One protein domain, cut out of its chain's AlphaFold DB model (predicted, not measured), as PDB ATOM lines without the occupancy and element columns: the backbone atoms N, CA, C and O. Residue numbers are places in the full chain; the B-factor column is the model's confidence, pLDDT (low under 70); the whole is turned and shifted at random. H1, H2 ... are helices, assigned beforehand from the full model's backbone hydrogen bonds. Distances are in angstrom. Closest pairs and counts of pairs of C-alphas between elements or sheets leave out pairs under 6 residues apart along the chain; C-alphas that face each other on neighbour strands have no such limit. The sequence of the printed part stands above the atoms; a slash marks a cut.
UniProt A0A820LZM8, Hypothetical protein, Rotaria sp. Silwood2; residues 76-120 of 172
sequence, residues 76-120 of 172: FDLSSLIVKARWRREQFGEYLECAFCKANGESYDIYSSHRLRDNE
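What this domain is: This is residues 76 to 120 of the 172 residues of the protein "Hypothetical protein" of Rotaria sp. Silwood2 (UniProt A0A820LZM8). One longer helix, H1, makes one side of a small domain; the chain then folds back from its end in a stretched link and reaches two short helices, H2 and H3, which pack on each other, with H3 between H2 and H1 in space. After H3 the chain leaves as a tail with no named element, and its last residues, 117 to 120, stick out from the helices. The printed part has 45 residues with three named helices, in the order H1, H2, H3, and no named strand, and its class is all helix. It is compact, with a radius of gyration of the C-alphas of 10.3 A, and its C-alphas span 28 by 26 by 16 A.

Where its parts are: Begin at Phe 76, three residues before the first helix. Find C-alpha 79 at (25.469, 5.411, 23.866); from there H1, residues 79 to 92, runs 19.9 A to C-alpha 92 at (27.210, 23.209, 15.159), mainly along rising y. Go on through residues 93 to 98, a short link, to C-alpha 99 at (9.944, 10.676, 14.094), where H2, residues 99 to 103, begins; it measures 5.9 A from first to last C-alpha. A tight link, residues 104 to 107, leads to H3, residues 108 to 111, which measures 5.4 A and ends at C-alpha 111 at (15.045, 10.400, 19.341).

How they stand to each other: Start with H1 and look across to H3: the two are close but not clearly touching, with 2 pairs of C-alphas within 8 A. Their closest C-alphas, those of Ile 82 and Asp 109, are 6.2 A apart. H3 and H2 touch, and here you find the C-alphas of Cys 101 and Tyr 111, the closest of the two helices, 5.2 A apart. The centres of H2 and H3 are 9.3 A apart, against 11.3 A for H1 and H3. H1 and H2 are apart, though they follow each other in the chain. In the backbone of H1 and H2, each O i to N i+4 pair is within hydrogen-bond range; H3, with four residues, is too short for such a pair, and its one O i to N i+3 pair is not within range.

The domain as a whole: The two C-alphas farthest apart are those of Gln 91 and Asn 104, at 28.5 A. Compare the first and last printed C-alphas, those of Phe 76 and Glu 120, which are 25.2 A apart. The printed part has no cut, and neither link between its helices is long. In the B-factor column the mean pLDDT of the printed part of this model is 91.7, and residue 76 is the one printed residue under 70.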
ATOM      1  N   PHE A  76      22.496  -3.264  19.976       66.75
ATOM      2  CA  PHE A  76      22.804  -1.893  19.547       66.75
ATOM      3  C   PHE A  76      23.107  -0.992  20.744       66.75
ATOM      4  O   PHE A  76      22.201  -0.581  21.473       66.75
ATOM      5  N   ASP A  77      24.390  -0.672  20.926       81.69
ATOM      6  CA  ASP A  77      24.810   0.357  21.869       81.69
ATOM      7  C   ASP A  77      24.561   1.744  21.267       81.69
ATOM      8  O   ASP A  77      25.266   2.218  20.374       81.69
ATOM      9  N   LEU A  78      23.501   2.389  21.743       85.62
ATOM     10  CA  LEU A  78      23.123   3.725  21.303       85.62
ATOM     11  C   LEU A  78      23.917   4.826  22.026       85.62
ATOM     12  O   LEU A  78      23.824   5.994  21.650       85.62
ATOM     13  N   SER A  79      24.726   4.466  23.028       89.06
ATOM     14  CA  SER A  79      25.469   5.411  23.866       89.06
ATOM     15  C   SER A  79      26.411   6.275  23.033       89.06
ATOM     16  O   SER A  79      26.379   7.500  23.137       89.06
ATOM     17  N   SER A  80      27.181   5.672  22.121       90.25
ATOM     18  CA  SER A  80      28.083   6.423  21.238       90.25
ATOM     19  C   SER A  80      27.340   7.377  20.299       90.25
ATOM     20  O   SER A  80      27.838   8.464  20.004       90.25
ATOM     21  N   LEU A  81      26.137   7.011  19.839       91.00
ATOM     22  CA  LEU A  81      25.329   7.876  18.974       91.00
ATOM     23  C   LEU A  81      24.801   9.091  19.739       91.00
ATOM     24  O   LEU A  81      24.844  10.207  19.223       91.00
ATOM     25  N   ILE A  82      24.351   8.876  20.976       93.19
ATOM     26  CA  ILE A  82      23.882   9.938  21.869       93.19
ATOM     27  C   ILE A  82      25.030  10.904  22.183       93.19
ATOM     28  O   ILE A  82      24.872  12.111  22.009       93.19
ATOM     29  N   VAL A  83      26.207  10.390  22.561       93.62
ATOM     30  CA  VAL A  83      27.401  11.213  22.829       93.62
ATOM     31  C   VAL A  83      27.786  12.036  21.596       93.62
ATOM     32  O   VAL A  83      27.964  13.251  21.692       93.62
ATOM     33  N   LYS A  84      27.830  11.415  20.410       92.56
ATOM     34  CA  LYS A  84      28.138  12.114  19.154       92.56
ATOM     35  C   LYS A  84      27.110  13.196  18.817       92.56
ATOM     36  O   LYS A  84      27.473  14.248  18.295       92.56
ATOM     37  N   ALA A  85      25.830  12.949  19.075       93.44
ATOM     38  CA  ALA A  85      24.778  13.924  18.813       93.44
ATOM     39  C   ALA A  85      24.851  15.135  19.748       93.44
ATOM     40  O   ALA A  85      24.667  16.258  19.286       93.44
ATOM     41  N   ARG A  86      25.175  14.921  21.031       93.06
ATOM     42  CA  ARG A  86      25.393  16.006  22.003       93.06
ATOM     43  C   ARG A  86      26.520  16.931  21.547       93.06
ATOM     44  O   ARG A  86      26.294  18.126  21.405       93.06
ATOM     45  N   TRP A  87      27.667  16.359  21.175       93.06
ATOM     46  CA  TRP A  87      28.799  17.136  20.667       93.06
ATOM     47  C   TRP A  87      28.447  17.945  19.408       93.06
ATOM     48  O   TRP A  87      28.760  19.127  19.318       93.06
ATOM     49  N   ARG A  88      27.731  17.348  18.440       92.75
ATOM     50  CA  ARG A  88      27.310  18.079  17.229       92.75
ATOM     51  C   ARG A  88      26.362  19.237  17.526       92.75
ATOM     52  O   ARG A  88      26.455  20.277  16.878       92.75
ATOM     53  N   ARG A  89      25.470  19.074  18.503       92.31
ATOM     54  CA  ARG A  89      24.550  20.131  18.930       92.31
ATOM     55  C   ARG A  89      25.300  21.307  19.554       92.31
ATOM     56  O   ARG A  89      24.971  22.445  19.254       92.31
ATOM     57  N   GLU A  90      26.310  21.030  20.373       92.31
ATOM     58  CA  GLU A  90      27.138  22.060  21.015       92.31
ATOM     59  C   GLU A  90      28.017  22.813  20.012       92.31
ATOM     60  O   GLU A  90      28.109  24.034  20.077       92.31
ATOM     61  N   GLN A  91      28.644  22.102  19.072       93.56
ATOM     62  CA  GLN A  91      29.595  22.709  18.136       93.56
ATOM     63  C   GLN A  91      28.928  23.370  16.925       93.56
ATOM     64  O   GLN A  91      29.414  24.383  16.433       93.56
ATOM     65  N   PHE A  92      27.827  22.798  16.428       93.62
ATOM     66  CA  PHE A  92      27.210  23.209  15.159       93.62
ATOM     67  C   PHE A  92      25.739  23.615  15.284       93.62
ATOM     68  O   PHE A  92      25.120  23.951  14.276       93.62
ATOM     69  N   GLY A  93      25.138  23.539  16.476       90.94
ATOM     70  CA  GLY A  93      23.707  23.807  16.650       90.94
ATOM     71  C   GLY A  93      22.803  22.812  15.913       90.94
ATOM     72  O   GLY A  93      21.638  23.109  15.654       90.94
ATOM     73  N   GLU A  94      23.318  21.634  15.537       89.06
ATOM     74  CA  GLU A  94      22.558  20.672  14.741       89.06
ATOM     75  C   GLU A  94      21.443  20.036  15.588       89.06
ATOM     76  O   GLU A  94      21.695  19.255  16.511       89.06
ATOM     77  N   TYR A  95      20.189  20.345  15.250       88.00
ATOM     78  CA  TYR A  95      19.024  19.672  15.818       88.00
ATOM     79  C   TYR A  95      18.603  18.495  14.933       88.00
ATOM     80  O   TYR A  95      18.342  18.637  13.733       88.00
ATOM     81  N   LEU A  96      18.531  17.314  15.539       92.38
ATOM     82  CA  LEU A  96      18.066  16.092  14.901       92.38
ATOM     83  C   LEU A  96      16.840  15.580  15.638       92.38
ATOM     84  O   LEU A  96      16.782  15.644  16.861       92.38
ATOM     85  N   GLU A  97      15.874  15.054  14.888       94.62
ATOM     86  CA  GLU A  97      14.708  14.389  15.455       94.62
ATOM     87  C   GLU A  97      14.329  13.166  14.611       94.62
ATOM     88  O   GLU A  97      14.141  13.239  13.393       94.62
ATOM     89  N   CYS A  98      14.196  12.019  15.272       95.88
ATOM     90  CA  CYS A  98      13.725  10.784  14.674       95.88
ATOM     91  C   CYS A  98      12.239  10.585  14.976       95.88
ATOM     92  O   CYS A  98      11.865  10.137  16.063       95.88
ATOM     93  N   ALA A  99      11.392  10.844  13.978       94.81
ATOM     94  CA  ALA A  99       9.944  10.676  14.094       94.81
ATOM     95  C   ALA A  99       9.522   9.247  14.487       94.81
ATOM     96  O   ALA A  99       8.530   9.073  15.185       94.81
ATOM     97  N   PHE A 100      10.278   8.221  14.076       95.31
ATOM     98  CA  PHE A 100       9.984   6.828  14.431       95.31
ATOM     99  C   PHE A 100      10.211   6.553  15.920       95.31
ATOM    100  O   PHE A 100       9.313   6.062  16.595       95.31
ATOM    101  N   CYS A 101      11.383   6.911  16.445       95.06
ATOM    102  CA  CYS A 101      11.702   6.728  17.861       95.06
ATOM    103  C   CYS A 101      10.783   7.572  18.751       95.06
ATOM    104  O   CYS A 101      10.284   7.081  19.756       95.06
ATOM    105  N   LYS A 102      10.482   8.808  18.332       96.06
ATOM    106  CA  LYS A 102       9.529   9.684  19.023       96.06
ATOM    107  C   LYS A 102       8.122   9.082  19.067       96.06
ATOM    108  O   LYS A 102       7.500   9.072  20.122       96.06
ATOM    109  N   ALA A 103       7.636   8.531  17.952       94.94
ATOM    110  CA  ALA A 103       6.332   7.869  17.895       94.94
ATOM    111  C   ALA A 103       6.268   6.587  18.744       94.94
ATOM    112  O   ALA A 103       5.200   6.248  19.245       94.94
ATOM    113  N   ASN A 104       7.396   5.896  18.923       92.38
ATOM    114  CA  ASN A 104       7.497   4.719  19.790       92.38
ATOM    115  C   ASN A 104       7.711   5.067  21.273       92.38
ATOM    116  O   ASN A 104       7.834   4.156  22.086       92.38
ATOM    117  N   GLY A 105       7.758   6.353  21.636       94.19
ATOM    118  CA  GLY A 105       7.947   6.781  23.023       94.19
ATOM    119  C   GLY A 105       9.366   6.577  23.555       94.19
ATOM    120  O   GLY A 105       9.550   6.466  24.763       94.19
ATOM    121  N   GLU A 106      10.371   6.522  22.677       93.69
ATOM    122  CA  GLU A 106      11.773   6.485  23.101       93.69
ATOM    123  C   GLU A 106      12.161   7.770  23.852       93.69
ATOM    124  O   GLU A 106      11.523   8.818  23.712       93.69
ATOM    125  N   SER A 107      13.238   7.719  24.639       93.94
ATOM    126  CA  SER A 107      13.687   8.880  25.415       93.94
ATOM    127  C   SER A 107      14.179  10.032  24.527       93.94
ATOM    128  O   SER A 107      14.601   9.832  23.383       93.94
ATOM    129  N   TYR A 108      14.170  11.256  25.076       93.94
ATOM    130  CA  TYR A 108      14.638  12.457  24.371       93.94
ATOM    131  C   TYR A 108      16.053  12.306  23.818       93.94
ATOM    132  O   TYR A 108      16.295  12.627  22.656       93.94
ATOM    133  N   ASP A 109      16.980  11.759  24.603       92.56
ATOM    134  CA  ASP A 109      18.350  11.505  24.154       92.56
ATOM    135  C   ASP A 109      18.399  10.605  22.912       92.56
ATOM    136  O   ASP A 109      19.197  10.829  22.004       92.56
ATOM    137  N   ILE A 110      17.511   9.613  22.837       93.62
ATOM    138  CA  ILE A 110      17.450   8.654  21.737       93.62
ATOM    139  C   ILE A 110      16.877   9.309  20.489       93.62
ATOM    140  O   ILE A 110      17.546   9.325  19.454       93.62
ATOM    141  N   TYR A 111      15.660   9.854  20.550       95.69
ATOM    142  CA  TYR A 111      15.045  10.400  19.341       95.69
ATOM    143  C   TYR A 111      15.700  11.703  18.881       95.69
ATOM    144  O   TYR A 111      15.615  12.001  17.694       95.69
ATOM    145  N   SER A 112      16.383  12.446  19.760       94.88
ATOM    146  CA  SER A 112      17.125  13.657  19.381       94.88
ATOM    147  C   SER A 112      18.552  13.391  18.877       94.88
ATOM    148  O   SER A 112      19.268  14.327  18.515       94.88
ATOM    149  N   SER A 113      18.991  12.123  18.851       94.50
ATOM    150  CA  SER A 113      20.357  11.760  18.441       94.50
ATOM    151  C   SER A 113      20.539  11.547  16.934       94.50
ATOM    152  O   SER A 113      21.661  11.599  16.425       94.50
ATOM    153  N   HIS A 114      19.456  11.284  16.202       94.19
ATOM    154  CA  HIS A 114      19.499  10.911  14.786       94.19
ATOM    155  C   HIS A 114      18.224  11.314  14.042       94.19
ATOM    156  O   HIS A 114      17.224  11.688  14.647       94.19
ATOM    157  N   ARG A 115      18.255  11.211  12.709       94.81
ATOM    158  CA  ARG A 115      17.084  11.374  11.835       94.81
ATOM    159  C   ARG A 115      16.525  10.014  11.428       94.81
ATOM    160  O   ARG A 115      17.239   9.013  11.429       94.81
ATOM    161  N   LEU A 116      15.249   9.975  11.046       94.62
ATOM    162  CA  LEU A 116      14.622   8.752  10.536       94.62
ATOM    163  C   LEU A 116      15.194   8.353   9.169       94.62
ATOM    164  O   LEU A 116      15.604   7.208   8.970       94.62
ATOM    165  N   ARG A 117      15.229   9.309   8.240       93.06
ATOM    166  CA  ARG A 117      15.716   9.139   6.871       93.06
ATOM    167  C   ARG A 117      16.669  10.260   6.501       93.06
ATOM    168  O   ARG A 117      16.580  11.355   7.054       93.06
ATOM    169  N   ASP A 118      17.568   9.946   5.582       92.00
ATOM    170  CA  ASP A 118      18.385  10.934   4.900       92.00
ATOM    171  C   ASP A 118      17.543  11.685   3.859       92.00
ATOM    172  O   ASP A 118      16.726  11.077   3.162       92.00
ATOM    173  N   ASN A 119      17.748  12.996   3.765       83.50
ATOM    174  CA  ASN A 119      16.966  13.872   2.894       83.50
ATOM    175  C   ASN A 119      17.340  13.689   1.417       83.50
ATOM    176  O   ASN A 119      16.499  13.889   0.548       83.50
ATOM    177  N   GLU A 120      18.582  13.295   1.130       80.94
ATOM    178  CA  GLU A 120      19.094  13.196  -0.243       80.94
ATOM    179  C   GLU A 120      18.907  11.799  -0.832       80.94
ATOM    180  O   GLU A 120      18.463  11.637  -1.967       80.94
TER     181      GLU A 120